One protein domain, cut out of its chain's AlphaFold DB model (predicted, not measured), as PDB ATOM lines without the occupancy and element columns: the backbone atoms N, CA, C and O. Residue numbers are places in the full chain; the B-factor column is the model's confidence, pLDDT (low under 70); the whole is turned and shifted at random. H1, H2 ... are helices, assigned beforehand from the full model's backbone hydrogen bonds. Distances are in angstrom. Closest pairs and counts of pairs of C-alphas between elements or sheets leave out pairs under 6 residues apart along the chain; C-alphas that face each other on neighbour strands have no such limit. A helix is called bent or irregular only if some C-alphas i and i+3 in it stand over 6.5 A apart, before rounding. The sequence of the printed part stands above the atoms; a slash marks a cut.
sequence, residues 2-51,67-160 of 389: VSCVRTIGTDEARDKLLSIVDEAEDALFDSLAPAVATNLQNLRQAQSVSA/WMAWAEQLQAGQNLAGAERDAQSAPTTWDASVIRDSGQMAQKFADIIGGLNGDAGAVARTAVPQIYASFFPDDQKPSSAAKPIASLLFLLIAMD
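What this domain is: This is residues 2 to 51 and 67 to 160 of the 389 residues of an uncharacterized protein of Novosphingobium sp. 32-60-15 (UniProt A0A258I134). Two lobes with no contact between their helices make up the model: an open loop of H1, H2, H3 and H4 with few contacts, and a better packed lobe of H5 to H11. In the second lobe H5, H6, H10, H11 and H8 make a ring of helices, with H9 over one end and H7 at the other; residues 22 to 28 and 30 to 35 stick out from the first. The printed part has 144 residues with eleven named helices, H1 to H11 in order, and no named strand; the class is all helix. The whole is loose, with a radius of gyration of the C-alphas of 18.2 A, and elongated, spanning 56 by 34 by 30 A.

Where its parts are: H1 is residues 2 to 8, beginning at C-alpha 2 (213.779, 149.432, 183.592). H2 is residues 11 to 22, 16.3 A long, H3 residues 26 to 29, and H4 residues 34 to 51, 26.4 A long. H5, residues 67 to 75, begins at C-alpha 67 (199.102, 172.371, 174.457). H6 is residues 80 to 93, 18.8 A, H7 residues 97 to 100, H8 residues 103 to 114, 15.9 A, H9 residues 118 to 126 and H10 residues 128 to 135. H11, residues 144 to 158, is 21.1 A long and ends at C-alpha 158 (207.537, 180.473, 193.625). H6 and H11 are irregular: C-alphas 88 and 91, and C-alphas 145 and 148, are each 7.4 A apart.

How they stand to each other: H1 and H2 are close but not clearly touching, their closest C-alphas, Val 5 and Ala 13, 6.4 A apart. H2 and H4 are likewise close, Leu 18 to Arg 44 at 7.8 A between C-alphas. H5 and H6 form a helical hairpin at a shallow tilt of 13 degrees; H6 touches H5 with residues 80 to 83 alone, closest C-alphas Trp 70 and Ala 83 at 6.5 A. H6 touches H10 with residues 87 to 92 alone, closest C-alphas Pro 91 and Ser 134 at 4.7 A. H10 and H11 form another helical hairpin, closest C-alphas Val 128 and Leu 153 at 6.4 A. H8 touches H11 the same way at a shallow tilt of 14 degrees, closest C-alphas Gly 103 and Ala 145 at 4.2 A. Every O i to N i+4 pair is within hydrogen-bond range in H2, H4, H5, H8, H9 and H10, against 1 of 3 in H1, with 2 of 4 O i to N i+3 pairs, 5 of 10 in H6 and 9 of 11 in H11; H3 and H7 are too short for such a pair.

The domain as a whole: The C-alphas farthest apart, those of Ala 27 and Gln 104, are 57.4 A apart. Residues 52 to 66 are not printed, and C-alphas 51 and 67 are 23.2 A apart across this cut. Of the links that are printed whole, H10 to H11 is short and the others are tight. The mean pLDDT of the printed part is 79.4; residues 2 to 18, 20 to 51 and 142 are under 70.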
ATOM      1  N   VAL A   2     215.080 148.810 183.232       32.62
ATOM      2  CA  VAL A   2     213.779 149.432 183.592       32.62
ATOM      3  C   VAL A   2     213.886 150.910 184.015       32.62
ATOM      4  O   VAL A   2     213.014 151.702 183.676       32.62
ATOM      5  N   SER A   3     214.971 151.332 184.680       32.22
ATOM      6  CA  SER A   3     215.153 152.756 185.022       32.22
ATOM      7  C   SER A   3     215.489 153.641 183.815       32.22
ATOM      8  O   SER A   3     215.213 154.830 183.861       32.22
ATOM      9  N   CYS A   4     216.044 153.075 182.735       35.16
ATOM     10  CA  CYS A   4     216.432 153.823 181.536       35.16
ATOM     11  C   CYS A   4     215.246 154.066 180.593       35.16
ATOM     12  O   CYS A   4     215.200 155.094 179.930       35.16
ATOM     13  N   VAL A   5     214.257 153.164 180.565       38.56
ATOM     14  CA  VAL A   5     213.048 153.329 179.733       38.56
ATOM     15  C   VAL A   5     212.181 154.491 180.232       38.56
ATOM     16  O   VAL A   5     211.617 155.225 179.427       38.56
ATOM     17  N   ARG A   6     212.168 154.746 181.547       37.56
ATOM     18  CA  ARG A   6     211.482 155.905 182.144       37.56
ATOM     19  C   ARG A   6     212.099 157.254 181.767       37.56
ATOM     20  O   ARG A   6     211.424 158.265 181.886       37.56
ATOM     21  N   THR A   7     213.368 157.269 181.366       38.59
ATOM     22  CA  THR A   7     214.088 158.497 180.997       38.59
ATOM     23  C   THR A   7     214.037 158.763 179.493       38.59
ATOM     24  O   THR A   7     214.230 159.898 179.084       38.59
ATOM     25  N   ILE A   8     213.787 157.734 178.675       42.84
ATOM     26  CA  ILE A   8     213.828 157.833 177.207       42.84
ATOM     27  C   ILE A   8     212.427 158.010 176.600       42.84
ATOM     28  O   ILE A   8     212.316 158.639 175.558       42.84
ATOM     29  N   GLY A   9     211.360 157.536 177.256       42.59
ATOM     30  CA  GLY A   9     209.993 158.003 176.986       42.59
ATOM     31  C   GLY A   9     209.458 157.826 175.557       42.59
ATOM     32  O   GLY A   9     208.517 158.525 175.207       42.59
ATOM     33  N   THR A  10     210.012 156.930 174.731       52.84
ATOM     34  CA  THR A  10     209.461 156.651 173.393       52.84
ATOM     35  C   THR A  10     208.534 155.437 173.407       52.84
ATOM     36  O   THR A  10     208.780 154.459 174.127       52.84
ATOM     37  N   ASP A  11     207.476 155.475 172.591       50.22
ATOM     38  CA  ASP A  11     206.538 154.358 172.436       50.22
ATOM     39  C   ASP A  11     207.256 153.086 171.943       50.22
ATOM     40  O   ASP A  11     206.980 151.999 172.453       50.22
ATOM     41  N   GLU A  12     208.284 153.199 171.085       51.62
ATOM     42  CA  GLU A  12     209.065 152.030 170.650       51.62
ATOM     43  C   GLU A  12     209.885 151.392 171.781       51.62
ATOM     44  O   GLU A  12     210.055 150.172 171.815       51.62
ATOM     45  N   ALA A  13     210.415 152.188 172.717       51.56
ATOM     46  CA  ALA A  13     211.173 151.660 173.852       51.56
ATOM     47  C   ALA A  13     210.256 150.947 174.857       51.56
ATOM     48  O   ALA A  13     210.671 149.961 175.474       51.56
ATOM     49  N   ARG A  14     209.009 151.420 174.996       57.84
ATOM     50  CA  ARG A  14     207.969 150.781 175.811       57.84
ATOM     51  C   ARG A  14     207.511 149.464 175.189       57.84
ATOM     52  O   ARG A  14     207.508 148.449 175.883       57.84
ATOM     53  N   ASP A  15     207.195 149.462 173.899       64.44
ATOM     54  CA  ASP A  15     206.701 148.272 173.202       64.44
ATOM     55  C   ASP A  15     207.780 147.185 173.110       64.44
ATOM     56  O   ASP A  15     207.500 146.008 173.326       64.44
ATOM     57  N   LYS A  16     209.046 147.576 172.915       65.06
ATOM     58  CA  LYS A  16     210.191 146.654 172.927       65.06
ATOM     59  C   LYS A  16     210.495 146.090 174.317       65.06
ATOM     60  O   LYS A  16     210.928 144.950 174.433       65.06
ATOM     61  N   LEU A  17     210.288 146.868 175.384       64.06
ATOM     62  CA  LEU A  17     210.402 146.357 176.753       64.06
ATOM     63  C   LEU A  17     209.304 145.322 177.027       64.06
ATOM     64  O   LEU A  17     209.602 144.271 177.583       64.06
ATOM     65  N   LEU A  18     208.062 145.610 176.628       66.62
ATOM     66  CA  LEU A  18     206.933 144.698 176.809       66.62
ATOM     67  C   LEU A  18     207.101 143.415 175.987       66.62
ATOM     68  O   LEU A  18     206.885 142.344 176.537       66.62
ATOM     69  N   SER A  19     207.596 143.490 174.746       70.19
ATOM     70  CA  SER A  19     207.860 142.294 173.933       70.19
ATOM     71  C   SER A  19     208.944 141.398 174.543       70.19
ATOM     72  O   SER A  19     208.778 140.188 174.606       70.19
ATOM     73  N   ILE A  20     210.033 141.985 175.058       68.75
ATOM     74  CA  ILE A  20     211.105 141.240 175.745       68.75
ATOM     75  C   ILE A  20     210.589 140.590 177.035       68.75
ATOM     76  O   ILE A  20     211.044 139.517 177.423       68.75
ATOM     77  N   VAL A  21     209.661 141.256 177.721       67.25
ATOM     78  CA  VAL A  21     209.040 140.763 178.951       67.25
ATOM     79  C   VAL A  21     208.040 139.642 178.650       67.25
ATOM     80  O   VAL A  21     208.021 138.659 179.379       67.25
ATOM     81  N   ASP A  22     207.264 139.740 177.572       67.62
ATOM     82  CA  ASP A  22     206.313 138.705 177.145       67.62
ATOM     83  C   ASP A  22     207.006 137.455 176.563       67.62
ATOM     84  O   ASP A  22     206.441 136.365 176.600       67.62
ATOM     85  N   GLU A  23     208.238 137.594 176.063       67.69
ATOM     86  CA  GLU A  23     209.086 136.485 175.596       67.69
ATOM     87  C   GLU A  23     209.867 135.779 176.726       67.69
ATOM     88  O   GLU A  23     210.485 134.739 176.487       67.69
ATOM     89  N   ALA A  24     209.869 136.318 177.950       67.38
ATOM     90  CA  ALA A  24     210.586 135.735 179.084       67.38
ATOM     91  C   ALA A  24     209.771 134.630 179.787       67.38
ATOM     92  O   ALA A  24     208.563 134.754 179.965       67.38
ATOM     93  N   GLU A  25     210.438 133.557 180.234       58.78
ATOM     94  CA  GLU A  25     209.799 132.441 180.950       58.78
ATOM     95  C   GLU A  25     209.174 132.886 182.289       58.78
ATOM     96  O   GLU A  25     209.775 133.660 183.040       58.78
ATOM     97  N   ASP A  26     208.002 132.331 182.627       60.03
ATOM     98  CA  ASP A  26     207.196 132.676 183.815       60.03
ATOM     99  C   ASP A  26     207.988 132.660 185.140       60.03
ATOM    100  O   ASP A  26     207.746 133.473 186.032       60.03
ATOM    101  N   ALA A  27     209.012 131.807 185.247       56.19
ATOM    102  CA  ALA A  27     209.884 131.720 186.421       56.19
ATOM    103  C   ALA A  27     210.686 133.011 186.699       56.19
ATOM    104  O   ALA A  27     211.096 133.256 187.835       56.19
ATOM    105  N   LEU A  28     210.910 133.857 185.685       57.09
ATOM    106  CA  LEU A  28     211.588 135.142 185.849       57.09
ATOM    107  C   LEU A  28     210.679 136.165 186.547       57.09
ATOM    108  O   LEU A  28     211.166 136.945 187.367       57.09
ATOM    109  N   PHE A  29     209.368 136.137 186.277       57.91
ATOM    110  CA  PHE A  29     208.386 137.052 186.872       57.91
ATOM    111  C   PHE A  29     208.213 136.826 188.372       57.91
ATOM    112  O   PHE A  29     208.128 137.799 189.123       57.91
ATOM    113  N   ASP A  30     208.262 135.567 188.807       58.44
ATOM    114  CA  ASP A  30     208.188 135.193 190.224       58.44
ATOM    115  C   ASP A  30     209.418 135.656 191.028       58.44
ATOM    116  O   ASP A  30     209.363 135.779 192.251       58.44
ATOM    117  N   SER A  31     210.531 135.960 190.347       58.34
ATOM    118  CA  SER A  31     211.763 136.474 190.963       58.34
ATOM    119  C   SER A  31     211.852 138.007 191.012       58.34
ATOM    120  O   SER A  31     212.793 138.557 191.593       58.34
ATOM    121  N   LEU A  32     210.894 138.726 190.409       66.50
ATOM    122  CA  LEU A  32     210.907 140.188 190.363       66.50
ATOM    123  C   LEU A  32     210.502 140.798 191.708       66.50
ATOM    124  O   LEU A  32     209.542 140.387 192.356       66.50
ATOM    125  N   ALA A  33     211.196 141.869 192.100       65.75
ATOM    126  CA  ALA A  33     210.793 142.661 193.255       65.75
ATOM    127  C   ALA A  33     209.364 143.224 193.052       65.75
ATOM    128  O   ALA A  33     209.059 143.702 191.952       65.75
ATOM    129  N   PRO A  34     208.509 143.273 194.094       55.81
ATOM    130  CA  PRO A  34     207.095 143.660 193.970       55.81
ATOM    131  C   PRO A  34     206.862 145.012 193.284       55.81
ATOM    132  O   PRO A  34     205.914 145.179 192.516       55.81
ATOM    133  N   ALA A  35     207.762 145.974 193.501       47.34
ATOM    134  CA  ALA A  35     207.712 147.283 192.855       47.34
ATOM    135  C   ALA A  35     207.910 147.201 191.331       47.34
ATOM    136  O   ALA A  35     207.267 147.927 190.579       47.34
ATOM    137  N   VAL A  36     208.777 146.303 190.857       52.06
ATOM    138  CA  VAL A  36     209.052 146.109 189.425       52.06
ATOM    139  C   VAL A  36     207.894 145.375 188.749       52.06
ATOM    140  O   VAL A  36     207.481 145.780 187.664       52.06
ATOM    141  N   ALA A  37     207.317 144.375 189.418       65.25
ATOM    142  CA  ALA A  37     206.124 143.676 188.942       65.25
ATOM    143  C   ALA A  37     204.917 144.627 188.821       65.25
ATOM    144  O   ALA A  37     204.270 144.675 187.776       65.25
ATOM    145  N   THR A  38     204.686 145.465 189.839       56.47
ATOM    146  CA  THR A  38     203.618 146.484 189.833       56.47
ATOM    147  C   THR A  38     203.798 147.475 188.679       56.47
ATOM    148  O   THR A  38     202.848 147.797 187.970       56.47
ATOM    149  N   ASN A  39     205.035 147.914 188.427       55.91
ATOM    150  CA  ASN A  39     205.339 148.825 187.323       55.91
ATOM    151  C   ASN A  39     205.070 148.200 185.944       55.91
ATOM    152  O   ASN A  39     204.518 148.869 185.072       55.91
ATOM    153  N   LEU A  40     205.420 146.925 185.741       66.25
ATOM    154  CA  LEU A  40     205.117 146.204 184.497       66.25
ATOM    155  C   LEU A  40     203.608 146.022 184.294       66.25
ATOM    156  O   LEU A  40     203.106 146.168 183.179       66.25
ATOM    157  N   GLN A  41     202.869 145.767 185.373       65.00
ATOM    158  CA  GLN A  41     201.417 145.622 185.330       65.00
ATOM    159  C   GLN A  41     200.720 146.944 184.971       65.00
ATOM    160  O   GLN A  41     199.815 146.951 184.138       65.00
ATOM    161  N   ASN A  42     201.205 148.067 185.508       60.62
ATOM    162  CA  ASN A  42     200.731 149.409 185.156       60.62
ATOM    163  C   ASN A  42     200.989 149.746 183.676       60.62
ATOM    164  O   ASN A  42     200.125 150.324 183.017       60.62
ATOM    165  N   LEU A  43     202.141 149.340 183.128       57.66
ATOM    166  CA  LEU A  43     202.461 149.522 181.705       57.66
ATOM    167  C   LEU A  43     201.535 148.698 180.791       57.66
ATOM    168  O   LEU A  43     201.045 149.227 179.793       57.66
ATOM    169  N   ARG A  44     201.228 147.443 181.154       64.06
ATOM    170  CA  ARG A  44     200.262 146.602 180.418       64.06
ATOM    171  C   ARG A  44     198.841 147.172 180.470       64.06
ATOM    172  O   ARG A  44     198.148 147.207 179.453       64.06
ATOM    173  N   GLN A  45     198.411 147.667 181.634       60.34
ATOM    174  CA  GLN A  45     197.106 148.318 181.770       60.34
ATOM    175  C   GLN A  45     197.012 149.574 180.894       60.34
ATOM    176  O   GLN A  45     196.022 149.731 180.182       60.34
ATOM    177  N   ALA A  46     198.059 150.404 180.845       53.56
ATOM    178  CA  ALA A  46     198.103 151.584 179.981       53.56
ATOM    179  C   ALA A  46     197.942 151.242 178.483       53.56
ATOM    180  O   ALA A  46     197.214 151.937 177.772       53.56
ATOM    181  N   GLN A  47     198.535 150.136 178.016       55.38
ATOM    182  CA  GLN A  47     198.415 149.674 176.625       55.38
ATOM    183  C   GLN A  47     197.003 149.146 176.307       55.38
ATOM    184  O   GLN A  47     196.426 149.474 175.271       55.38
ATOM    185  N   SER A  48     196.394 148.394 177.232       52.28
ATOM    186  CA  SER A  48     195.028 147.868 177.065       52.28
ATOM    187  C   SER A  48     193.945 148.959 177.068       52.28
ATOM    188  O   SER A  48     192.952 148.856 176.349       52.28
ATOM    189  N   VAL A  49     194.153 150.044 177.825       50.34
ATOM    190  CA  VAL A  49     193.224 151.185 177.895       50.34
ATOM    191  C   VAL A  49     193.318 152.064 176.643       50.34
ATOM    192  O   VAL A  49     192.295 152.581 176.192       50.34
ATOM    193  N   SER A  50     194.501 152.177 176.025       46.34
ATOM    194  CA  SER A  50     194.682 152.853 174.729       46.34
ATOM    195  C   SER A  50     193.856 152.191 173.614       46.34
ATOM    196  O   SER A  50     193.193 152.887 172.846       46.34
ATOM    197  N   ALA A  51     193.780 150.854 173.598       41.56
ATOM    198  CA  ALA A  51     192.972 150.101 172.632       41.56
ATOM    199  C   ALA A  51     191.451 150.175 172.888       41.56
ATOM    200  O   ALA A  51     190.661 149.989 171.965       41.56
ATOM    201  N   TRP A  67     198.895 171.628 173.213       96.25
ATOM    202  CA  TRP A  67     199.102 172.371 174.457       96.25
ATOM    203  C   TRP A  67     197.983 173.379 174.716       96.25
ATOM    204  O   TRP A  67     197.519 173.517 175.846       96.25
ATOM    205  N   MET A  68     197.517 174.067 173.671       96.62
ATOM    206  CA  MET A  68     196.395 175.000 173.791       96.62
ATOM    207  C   MET A  68     195.094 174.256 174.109       96.62
ATOM    208  O   MET A  68     194.356 174.680 174.994       96.62
ATOM    209  N   ALA A  69     194.843 173.124 173.443       95.50
ATOM    210  CA  ALA A  69     193.678 172.284 173.711       95.50
ATOM    211  C   ALA A  69     193.679 171.759 175.155       95.50
ATOM    212  O   ALA A  69     192.650 171.801 175.824       95.50
ATOM    213  N   TRP A  70     194.840 171.335 175.660       96.94
ATOM    214  CA  TRP A  70     195.012 170.913 177.048       96.94
ATOM    215  C   TRP A  70     194.728 172.044 178.047       96.94
ATOM    216  O   TRP A  70     193.999 171.841 179.018       96.94
ATOM    217  N   ALA A  71     195.232 173.255 177.795       96.88
ATOM    218  CA  ALA A  71     194.959 174.411 178.650       96.88
ATOM    219  C   ALA A  71     193.458 174.760 178.680       96.88
ATOM    220  O   ALA A  71     192.887 174.983 179.749       96.88
ATOM    221  N   GLU A  72     192.802 174.760 177.518       95.81
ATOM    222  CA  GLU A  72     191.360 175.006 177.390       95.81
ATOM    223  C   GLU A  72     190.528 173.893 178.060       95.81
ATOM    224  O   GLU A  72     189.527 174.180 178.722       95.81
ATOM    225  N   GLN A  73     190.970 172.634 177.980       95.62
ATOM    226  CA  GLN A  73     190.358 171.502 178.683       95.62
ATOM    227  C   GLN A  73     190.418 171.676 180.209       95.62
ATOM    228  O   GLN A  73     189.409 171.458 180.893       95.62
ATOM    229  N   LEU A  74     191.571 172.089 180.751       96.12
ATOM    230  CA  LEU A  74     191.713 172.386 182.179       96.12
ATOM    231  C   LEU A  74     190.812 173.547 182.603       96.12
ATOM    232  O   LEU A  74     190.142 173.454 183.631       96.12
ATOM    233  N   GLN A  75     190.743 174.609 181.796       95.56
ATOM    234  CA  GLN A  75     189.873 175.759 182.053       95.56
ATOM    235  C   GLN A  75     188.391 175.370 182.089       95.56
ATOM    236  O   GLN A  75     187.636 175.877 182.916       95.56
ATOM    237  N   ALA A  76     187.981 174.441 181.225       94.25
ATOM    238  CA  ALA A  76     186.627 173.902 181.206       94.25
ATOM    239  C   ALA A  76     186.347 172.896 182.344       94.25
ATOM    240  O   ALA A  76     185.204 172.464 182.499       94.25
ATOM    241  N   GLY A  77     187.360 172.496 183.123       91.62
ATOM    242  CA  GLY A  77     187.235 171.497 184.190       91.62
ATOM    243  C   GLY A  77     186.952 170.080 183.677       91.62
ATOM    244  O   GLY A  77     186.362 169.266 184.387       91.62
ATOM    245  N   GLN A  78     187.319 169.778 182.430       89.12
ATOM    246  CA  GLN A  78     186.944 168.535 181.755       89.12
ATOM    247  C   GLN A  78     188.034 167.466 181.890       89.12
ATOM    248  O   GLN A  78     189.182 167.689 181.521       89.12
ATOM    249  N   ASN A  79     187.666 166.269 182.366       92.12
ATOM    250  CA  ASN A  79     188.546 165.091 182.422       92.12
ATOM    251  C   ASN A  79     189.964 165.399 182.963       92.12
ATOM    252  O   ASN A  79     190.966 165.116 182.305       92.12
ATOM    253  N   LEU A  80     190.049 165.993 184.159       93.56
ATOM    254  CA  LEU A  80     191.318 166.437 184.755       93.56
ATOM    255  C   LEU A  80     192.341 165.297 184.910       93.56
ATOM    256  O   LEU A  80     193.519 165.485 184.630       93.56
ATOM    257  N   ALA A  81     191.883 164.091 185.260       92.69
ATOM    258  CA  ALA A  81     192.740 162.905 185.353       92.69
ATOM    259  C   ALA A  81     193.263 162.417 183.986       92.69
ATOM    260  O   ALA A  81     194.295 161.751 183.904       92.69
ATOM    261  N   GLY A  82     192.544 162.694 182.894       92.25
ATOM    262  CA  GLY A  82     193.056 162.512 181.535       92.25
ATOM    263  C   GLY A  82     194.129 163.547 181.222       92.25
ATOM    264  O   GLY A  82     195.250 163.172 180.903       92.25
ATOM    265  N   ALA A  83     193.814 164.826 181.445       93.69
ATOM    266  CA  ALA A  83     194.728 165.938 181.195       93.69
ATOM    267  C   ALA A  83     196.066 165.793 181.941       93.69
ATOM    268  O   ALA A  83     197.120 166.086 181.382       93.69
ATOM    269  N   GLU A  84     196.045 165.316 183.188       93.56
ATOM    270  CA  GLU A  84     197.263 165.059 183.961       93.56
ATOM    271  C   GLU A  84     198.127 163.955 183.336       93.56
ATOM    272  O   GLU A  84     199.344 164.105 183.237       93.56
ATOM    273  N   ARG A  85     197.514 162.854 182.879       92.38
ATOM    274  CA  ARG A  85     198.235 161.759 182.211       92.38
ATOM    275  C   ARG A  85     198.808 162.202 180.872       92.38
ATOM    276  O   ARG A  85     199.969 161.918 180.593       92.38
ATOM    277  N   ASP A  86     198.023 162.926 180.083       92.75
ATOM    278  CA  ASP A  86     198.418 163.383 178.752       92.75
ATOM    279  C   ASP A  86     199.629 164.332 178.821       92.75
ATOM    280  O   ASP A  86     200.574 164.208 178.036       92.75
ATOM    281  N   ALA A  87     199.663 165.208 179.836       93.06
ATOM    282  CA  ALA A  87     200.786 166.110 180.083       93.06
ATOM    283  C   ALA A  87     202.113 165.367 180.322       93.06
ATOM    284  O   ALA A  87     203.170 165.892 179.976       93.06
ATOM    285  N   GLN A  88     202.095 164.141 180.864       90.88
ATOM    286  CA  GLN A  88     203.319 163.377 181.152       90.88
ATOM    287  C   GLN A  88     204.089 162.987 179.885       90.88
ATOM    288  O   GLN A  88     205.319 162.995 179.898       90.88
ATOM    289  N   SER A  89     203.387 162.664 178.794       90.69
ATOM    290  CA  SER A  89     203.987 162.328 177.492       90.69
ATOM    291  C   SER A  89     204.157 163.535 176.565       90.69
ATOM    292  O   SER A  89     204.849 163.436 175.545       90.69
ATOM    293  N   ALA A  90     203.549 164.674 176.907       92.62
ATOM    294  CA  ALA A  90     203.511 165.866 176.070       92.62
ATOM    295  C   ALA A  90     204.892 166.361 175.589       92.62
ATOM    296  O   ALA A  90     205.000 166.648 174.399       92.62
ATOM    297  N   PRO A  91     205.977 166.363 176.399       91.62
ATOM    298  CA  PRO A  91     207.290 166.838 175.937       91.62
ATOM    299  C   PRO A  91     207.870 166.087 174.735       91.62
ATOM    300  O   PRO A  91     208.724 166.612 174.030       91.62
ATOM    301  N   THR A  92     207.418 164.853 174.504       88.12
ATOM    302  CA  THR A  92     207.887 164.005 173.395       88.12
ATOM    303  C   THR A  92     206.895 163.910 172.242       88.12
ATOM    304  O   THR A  92     207.270 163.507 171.144       88.12
ATOM    305  N   THR A  93     205.631 164.266 172.476       90.81
ATOM    306  CA  THR A  93     204.527 163.989 171.544       90.81
ATOM    307  C   THR A  93     203.834 165.248 171.039       90.81
ATOM    308  O   THR A  93     203.173 165.198 170.002       90.81
ATOM    309  N   TRP A  94     203.955 166.376 171.743       94.31
ATOM    310  CA  TRP A  94     203.251 167.615 171.425       94.31
ATOM    311  C   TRP A  94     204.217 168.698 170.967       94.31
ATOM    312  O   TRP A  94     205.205 169.004 171.631       94.31
ATOM    313  N   ASP A  95     203.882 169.340 169.852       90.94
ATOM    314  CA  ASP A  95     204.636 170.483 169.356       90.94
ATOM    315  C   ASP A  95     204.307 171.753 170.156       90.94
ATOM    316  O   ASP A  95     203.166 172.226 170.168       90.94
ATOM    317  N   ALA A  96     205.317 172.326 170.810       93.00
ATOM    318  CA  ALA A  96     205.211 173.587 171.542       93.00
ATOM    319  C   ALA A  96     205.620 174.813 170.703       93.00
ATOM    320  O   ALA A  96     205.351 175.942 171.119       93.00
ATOM    321  N   SER A  97     206.247 174.627 169.534       91.19
ATOM    322  CA  SER A  97     206.880 175.708 168.761       91.19
ATOM    323  C   SER A  97     205.894 176.806 168.360       91.19
ATOM    324  O   SER A  97     206.163 177.986 168.569       91.19
ATOM    325  N   VAL A  98     204.693 176.429 167.904       91.81
ATOM    326  CA  VAL A  98     203.635 177.370 167.491       91.81
ATOM    327  C   VAL A  98     203.245 178.341 168.610       91.81
ATOM    328  O   VAL A  98     202.983 179.515 168.347       91.81
ATOM    329  N   ILE A  99     203.197 177.865 169.857       94.44
ATOM    330  CA  ILE A  99     202.868 178.707 171.011       94.44
ATOM    331  C   ILE A  99     204.115 179.464 171.474       94.44
ATOM    332  O   ILE A  99     204.058 180.678 171.647       94.44
ATOM    333  N   ARG A 100     205.242 178.764 171.645       91.81
ATOM    334  CA  ARG A 100     206.517 179.312 172.130       91.81
ATOM    335  C   ARG A 100     207.019 180.483 171.285       91.81
ATOM    336  O   ARG A 100     207.515 181.465 171.831       91.81
ATOM    337  N   ASP A 101     206.878 180.385 169.967       91.62
ATOM    338  CA  ASP A 101     207.445 181.345 169.017       91.62
ATOM    339  C   ASP A 101     206.461 182.480 168.667       91.62
ATOM    340  O   ASP A 101     206.807 183.408 167.936       91.62
ATOM    341  N   SER A 102     205.249 182.460 169.240       93.62
ATOM    342  CA  SER A 102     204.218 183.484 169.061       93.62
ATOM    343  C   SER A 102     203.865 184.150 170.387       93.62
ATOM    344  O   SER A 102     203.169 183.573 171.218       93.62
ATOM    345  N   GLY A 103     204.267 185.414 170.565       91.56
ATOM    346  CA  GLY A 103     204.025 186.145 171.817       91.56
ATOM    347  C   GLY A 103     202.541 186.236 172.198       91.56
ATOM    348  O   GLY A 103     202.201 186.162 173.374       91.56
ATOM    349  N   GLN A 104     201.640 186.317 171.211       94.88
ATOM    350  CA  GLN A 104     200.194 186.321 171.452       94.88
ATOM    351  C   GLN A 104     199.689 184.964 171.962       94.88
ATOM    352  O   GLN A 104     198.885 184.919 172.891       94.88
ATOM    353  N   MET A 105     200.146 183.858 171.362       95.25
ATOM    354  CA  MET A 105     199.734 182.514 171.782       95.25
ATOM    355  C   MET A 105     200.360 182.141 173.125       95.25
ATOM    356  O   MET A 105     199.669 181.578 173.968       95.25
ATOM    357  N   ALA A 106     201.626 182.501 173.343       95.69
ATOM    358  CA  ALA A 106     202.307 182.347 174.622       95.69
ATOM    359  C   ALA A 106     201.576 183.097 175.742       95.69
ATOM    360  O   ALA A 106     201.344 182.520 176.803       95.69
ATOM    361  N   GLN A 107     201.149 184.342 175.492       96.00
ATOM    362  CA  GLN A 107     200.347 185.103 176.448       96.00
ATOM    363  C   GLN A 107     198.990 184.438 176.700       96.00
ATOM    364  O   GLN A 107     198.635 184.223 177.851       96.00
ATOM    365  N   LYS A 108     198.260 184.036 175.647       96.75
ATOM    366  CA  LYS A 108     196.966 183.347 175.796       96.75
ATOM    367  C   LYS A 108     197.100 182.073 176.636       96.75
ATOM    368  O   LYS A 108     196.291 181.842 177.530       96.75
ATOM    369  N   PHE A 109     198.109 181.249 176.353       97.50
ATOM    370  CA  PHE A 109     198.384 180.037 177.122       97.50
ATOM    371  C   PHE A 109     198.687 180.379 178.587       97.50
ATOM    372  O   PHE A 109     198.102 179.780 179.490       97.50
ATOM    373  N   ALA A 110     199.543 181.377 178.824       96.50
ATOM    374  CA  ALA A 110     199.895 181.814 180.168       96.50
ATOM    375  C   ALA A 110     198.680 182.332 180.961       96.50
ATOM    376  O   ALA A 110     198.513 181.970 182.123       96.50
ATOM    377  N   ASP A 111     197.802 183.111 180.326       95.88
ATOM    378  CA  ASP A 111     196.589 183.658 180.944       95.88
ATOM    379  C   ASP A 111     195.596 182.555 181.328       95.88
ATOM    380  O   ASP A 111     195.014 182.594 182.413       95.88
ATOM    381  N   ILE A 112     195.414 181.550 180.459       97.31
ATOM    382  CA  ILE A 112     194.536 180.412 180.749       97.31
ATOM    383  C   ILE A 112     195.041 179.673 181.984       97.31
ATOM    384  O   ILE A 112     194.279 179.494 182.931       97.31
ATOM    385  N   ILE A 113     196.315 179.274 181.982       97.06
ATOM    386  CA  ILE A 113     196.897 178.479 183.065       97.06
ATOM    387  C   ILE A 113     196.984 179.286 184.367       97.06
ATOM    388  O   ILE A 113     196.643 178.768 185.429       97.06
ATOM    389  N   GLY A 114     197.378 180.559 184.298       91.56
ATOM    390  CA  GLY A 114     197.449 181.451 185.457       91.56
ATOM    391  C   GLY A 114     196.086 181.757 186.084       91.56
ATOM    392  O   GLY A 114     196.016 182.070 187.271       91.56
ATOM    393  N   GLY A 115     194.998 181.634 185.319       91.25
ATOM    394  CA  GLY A 115     193.627 181.778 185.810       91.25
ATOM    395  C   GLY A 115     193.028 180.515 186.442       91.25
ATOM    396  O   GLY A 115     191.901 180.573 186.945       91.25
ATOM    397  N   LEU A 116     193.727 179.373 186.410       92.94
ATOM    398  CA  LEU A 116     193.216 178.110 186.945       92.94
ATOM    399  C   LEU A 116     193.233 178.088 188.475       92.94
ATOM    400  O   LEU A 116     194.201 178.472 189.124       92.94
ATOM    401  N   ASN A 117     192.166 177.539 189.055       87.56
ATOM    402  CA  ASN A 117     191.986 177.392 190.497       87.56
ATOM    403  C   ASN A 117     191.540 175.962 190.845       87.56
ATOM    404  O   ASN A 117     191.162 175.190 189.963       87.56
ATOM    405  N   GLY A 118     191.574 175.609 192.134       91.19
ATOM    406  CA  GLY A 118     191.155 174.285 192.614       91.19
ATOM    407  C   GLY A 118     191.942 173.138 191.970       91.19
ATOM    408  O   GLY A 118     193.148 173.263 191.743       91.19
ATOM    409  N   ASP A 119     191.250 172.042 191.655       93.69
ATOM    410  CA  ASP A 119     191.848 170.820 191.099       93.69
ATOM    411  C   ASP A 119     192.522 171.056 189.739       93.69
ATOM    412  O   ASP A 119     193.617 170.557 189.497       93.69
ATOM    413  N   ALA A 120     191.929 171.880 188.867       93.19
ATOM    414  CA  ALA A 120     192.536 172.232 187.581       93.19
ATOM    415  C   ALA A 120     193.865 172.986 187.767       93.19
ATOM    416  O   ALA A 120     194.845 172.711 187.076       93.19
ATOM    417  N   GLY A 121     193.923 173.892 188.750       91.69
ATOM    418  CA  GLY A 121     195.164 174.568 189.129       91.69
ATOM    419  C   GLY A 121     196.209 173.608 189.710       91.69
ATOM    420  O   GLY A 121     197.399 173.770 189.453       91.69
ATOM    421  N   ALA A 122     195.787 172.581 190.456       91.94
ATOM    422  CA  ALA A 122     196.693 171.552 190.973       91.94
ATOM    423  C   ALA A 122     197.310 170.698 189.849       91.94
ATOM    424  O   ALA A 122     198.516 170.441 189.873       91.94
ATOM    425  N   VAL A 123     196.520 170.333 188.832       95.19
ATOM    426  CA  VAL A 123     197.031 169.639 187.636       95.19
ATOM    427  C   VAL A 123     198.045 170.512 186.897       95.19
ATOM    428  O   VAL A 123     199.130 170.040 186.564       95.19
ATOM    429  N   ALA A 124     197.748 171.801 186.706       94.31
ATOM    430  CA  ALA A 124     198.675 172.722 186.051       94.31
ATOM    431  C   ALA A 124     200.010 172.876 186.798       94.31
ATOM    432  O   ALA A 124     201.064 172.846 186.165       94.31
ATOM    433  N   ARG A 125     199.987 172.988 188.137       91.44
ATOM    434  CA  ARG A 125     201.215 173.036 188.956       91.44
ATOM    435  C   ARG A 125     202.025 171.748 188.847       91.44
ATOM    436  O   ARG A 125     203.238 171.802 188.681       91.44
ATOM    437  N   THR A 126     201.356 170.597 188.864       92.44
ATOM    438  CA  THR A 126     202.013 169.288 188.711       92.44
ATOM    439  C   THR A 126     202.667 169.133 187.333       92.44
ATOM    440  O   THR A 126     203.706 168.488 187.216       92.44
ATOM    441  N   ALA A 127     202.099 169.764 186.300       95.75
ATOM    442  CA  ALA A 127     202.600 169.734 184.928       95.75
ATOM    443  C   ALA A 127     203.748 170.725 184.639       95.75
ATOM    444  O   ALA A 127     204.262 170.756 183.519       95.75
ATOM    445  N   VAL A 128     204.168 171.547 185.612       95.69
ATOM    446  CA  VAL A 128     205.222 172.562 185.428       95.69
ATOM    447  C   VAL A 128     206.512 171.995 184.812       95.69
ATOM    448  O   VAL A 128     206.997 172.595 183.850       95.69
ATOM    449  N   PRO A 129     207.067 170.851 185.268       93.75
ATOM    450  CA  PRO A 129     208.271 170.283 184.660       93.75
ATOM    451  C   PRO A 129     208.090 169.925 183.178       93.75
ATOM    452  O   PRO A 129     209.004 170.114 182.376       93.75
ATOM    453  N   GLN A 130     206.909 169.435 182.798       95.31
ATOM    454  CA  GLN A 130     206.590 169.043 181.427       95.31
ATOM    455  C   GLN A 130     206.388 170.265 180.532       95.31
ATOM    456  O   GLN A 130     206.883 170.283 179.402       95.31
ATOM    457  N   ILE A 131     205.735 171.313 181.043       96.25
ATOM    458  CA  ILE A 131     205.636 172.592 180.333       96.25
ATOM    459  C   ILE A 131     207.047 173.167 180.140       96.25
ATOM    460  O   ILE A 131     207.415 173.519 179.024       96.25
ATOM    461  N   TYR A 132     207.882 173.193 181.182       94.75
ATOM    462  CA  TYR A 132     209.255 173.685 181.059       94.75
ATOM    463  C   TYR A 132     210.041 172.935 179.972       94.75
ATOM    464  O   TYR A 132     210.559 173.563 179.050       94.75
ATOM    465  N   ALA A 133     210.056 171.599 180.023       92.19
ATOM    466  CA  ALA A 133     210.783 170.767 179.064       92.19
ATOM    467  C   ALA A 133     210.319 170.960 177.609       92.19
ATOM    468  O   ALA A 133     211.121 170.854 176.685       92.19
ATOM    469  N   SER A 134     209.035 171.260 177.400       93.25
ATOM    470  CA  SER A 134     208.462 171.427 176.058       93.25
ATOM    471  C   SER A 134     208.733 172.812 175.474       93.25
ATOM    472  O   SER A 134     209.009 172.958 174.285       93.25
ATOM    473  N   PHE A 135     208.646 173.848 176.309       93.38
ATOM    474  CA  PHE A 135     208.742 175.239 175.870       93.38
ATOM    475  C   PHE A 135     210.170 175.795 175.913       93.38
ATOM    476  O   PHE A 135     210.460 176.758 175.201       93.38
ATOM    477  N   PHE A 136     211.068 175.181 176.686       91.50
ATOM    478  CA  PHE A 136     212.459 175.609 176.851       91.50
ATOM    479  C   PHE A 136     213.440 174.442 176.626       91.50
ATOM    480  O   PHE A 136     214.159 174.069 177.550       91.50
ATOM    481  N   PRO A 137     213.473 173.836 175.423       83.62
ATOM    482  CA  PRO A 137     214.390 172.734 175.146       83.62
ATOM    483  C   PRO A 137     215.851 173.216 175.092       83.62
ATOM    484  O   PRO A 137     216.143 174.284 174.551       83.62
ATOM    485  N   ASP A 138     216.769 172.398 175.618       74.75
ATOM    486  CA  ASP A 138     218.196 172.730 175.777       74.75
ATOM    487  C   ASP A 138     218.936 173.012 174.452       74.75
ATOM    488  O   ASP A 138     220.001 173.632 174.446       74.75
ATOM    489  N   ASP A 139     218.410 172.530 173.325       70.94
ATOM    490  CA  ASP A 139     219.060 172.564 172.011       70.94
ATOM    491  C   ASP A 139     218.639 173.744 171.123       70.94
ATOM    492  O   ASP A 139     219.213 173.947 170.048       70.94
ATOM    493  N   GLN A 140     217.662 174.546 171.554       71.94
ATOM    494  CA  GLN A 140     217.146 175.669 170.777       71.94
ATOM    495  C   GLN A 140     217.437 176.997 171.452       71.94
ATOM    496  O   GLN A 140     217.390 177.152 172.672       71.94
ATOM    497  N   LYS A 141     217.700 178.007 170.621       70.06
ATOM    498  CA  LYS A 141     217.869 179.360 171.126       70.06
ATOM    499  C   LYS A 141     216.535 179.843 171.716       70.06
ATOM    500  O   LYS A 141     215.522 179.789 171.018       70.06
ATOM    501  N   PRO A 142     216.545 180.376 172.945       67.31
ATOM    502  CA  PRO A 142     215.415 181.078 173.527       67.31
ATOM    503  C   PRO A 142     214.740 182.070 172.576       67.31
ATOM    504  O   PRO A 142     215.409 182.928 171.994       67.31
ATOM    505  N   SER A 143     213.414 181.984 172.468       83.31
ATOM    506  CA  SER A 143     212.590 183.034 171.873       83.31
ATOM    507  C   SER A 143     212.063 183.949 172.973       83.31
ATOM    508  O   SER A 143     211.439 183.481 173.925       83.31
ATOM    509  N   SER A 144     212.246 185.264 172.831       88.06
ATOM    510  CA  SER A 144     211.681 186.246 173.768       88.06
ATOM    511  C   SER A 144     210.146 186.211 173.807       88.06
ATOM    512  O   SER A 144     209.546 186.640 174.793       88.06
ATOM    513  N   ALA A 145     209.505 185.635 172.781       92.06
ATOM    514  CA  ALA A 145     208.066 185.390 172.742       92.06
ATOM    515  C   ALA A 145     207.580 184.447 173.857       92.06
ATOM    516  O   ALA A 145     206.443 184.583 174.301       92.06
ATOM    517  N   ALA A 146     208.437 183.553 174.366       93.19
ATOM    518  CA  ALA A 146     208.097 182.602 175.426       93.19
ATOM    519  C   ALA A 146     208.116 183.215 176.840       93.19
ATOM    520  O   ALA A 146     207.833 182.527 177.822       93.19
ATOM    521  N   LYS A 147     208.433 184.511 176.972       92.88
ATOM    522  CA  LYS A 147     208.551 185.192 178.267       92.88
ATOM    523  C   LYS A 147     207.295 185.093 179.148       92.88
ATOM    524  O   LYS A 147     207.471 184.791 180.326       92.88
ATOM    525  N   PRO A 148     206.057 185.250 178.635       94.50
ATOM    526  CA  PRO A 148     204.854 185.065 179.452       94.50
ATOM    527  C   PRO A 148     204.771 183.677 180.095       94.50
ATOM    528  O   PRO A 148     204.376 183.550 181.251       94.50
ATOM    529  N   ILE A 149     205.206 182.637 179.374       96.19
ATOM    530  CA  ILE A 149     205.226 181.260 179.879       96.19
ATOM    531  C   ILE A 149     206.301 181.114 180.955       96.19
ATOM    532  O   ILE A 149     206.027 180.552 182.008       96.19
ATOM    533  N   ALA A 150     207.501 181.661 180.738       95.31
ATOM    534  CA  ALA A 150     208.568 181.623 181.738       95.31
ATOM    535  C   ALA A 150     208.145 182.303 183.051       95.31
ATOM    536  O   ALA A 150     208.343 181.740 184.126       95.31
ATOM    537  N   SER A 151     207.517 183.480 182.961       94.00
ATOM    538  CA  SER A 151     207.007 184.212 184.123       94.00
ATOM    539  C   SER A 151     205.891 183.452 184.841       94.00
ATOM    540  O   SER A 151     205.905 183.381 186.067       94.00
ATOM    541  N   LEU A 152     204.967 182.831 184.099       95.69
ATOM    542  CA  LEU A 152     203.939 181.966 184.679       95.69
ATOM    543  C   LEU A 152     204.559 180.790 185.442       95.69
ATOM    544  O   LEU A 152     204.203 180.562 186.593       95.69
ATOM    545  N   LEU A 153     205.464 180.034 184.811       96.81
ATOM    546  CA  LEU A 153     206.090 178.872 185.447       96.81
ATOM    547  C   LEU A 153     206.857 179.282 186.700       96.81
ATOM    548  O   LEU A 153     206.740 178.625 187.731       96.81
ATOM    549  N   PHE A 154     207.590 180.394 186.625       96.31
ATOM    550  CA  PHE A 154     208.295 180.941 187.773       96.31
ATOM    551  C   PHE A 154     207.319 181.231 188.917       96.31
ATOM    552  O   PHE A 154     207.546 180.772 190.033       96.31
ATOM    553  N   LEU A 155     206.212 181.926 188.640       93.12
ATOM    554  CA  LEU A 155     205.204 182.267 189.642       93.12
ATOM    555  C   LEU A 155     204.544 181.020 190.248       93.12
ATOM    556  O   LEU A 155     204.435 180.924 191.468       93.12
ATOM    557  N   LEU A 156     204.146 180.046 189.421       92.62
ATOM    558  CA  LEU A 156     203.521 178.803 189.888       92.62
ATOM    559  C   LEU A 156     204.420 178.040 190.864       92.62
ATOM    560  O   LEU A 156     203.919 177.524 191.860       92.62
ATOM    561  N   ILE A 157     205.729 178.001 190.597       94.88
ATOM    562  CA  ILE A 157     206.703 177.373 191.492       94.88
ATOM    563  C   ILE A 157     206.932 178.250 192.729       94.88
ATOM    564  O   ILE A 157     206.855 177.773 193.857       94.88
ATOM    565  N   ALA A 158     207.195 179.546 192.545       92.38
ATOM    566  CA  ALA A 158     207.537 180.473 193.625       92.38
ATOM    567  C   ALA A 158     206.403 180.666 194.646       92.38
ATOM    568  O   ALA A 158     206.659 181.079 195.780       92.38
ATOM    569  N   MET A 159     205.158 180.363 194.276       86.19
ATOM    570  CA  MET A 159     203.999 180.403 195.168       86.19
ATOM    571  C   MET A 159     203.780 179.118 195.978       86.19
ATOM    572  O   MET A 159     202.980 179.152 196.910       86.19
ATOM    573  N   ASP A 160     204.465 178.011 195.673       86.31
ATOM    574  CA  ASP A 160     204.304 176.763 196.427       86.31
ATOM    575  C   ASP A 160     204.839 176.910 197.863       86.31
ATOM    576  O   ASP A 160     205.925 177.448 198.093       86.31
TER     577      ASP A 160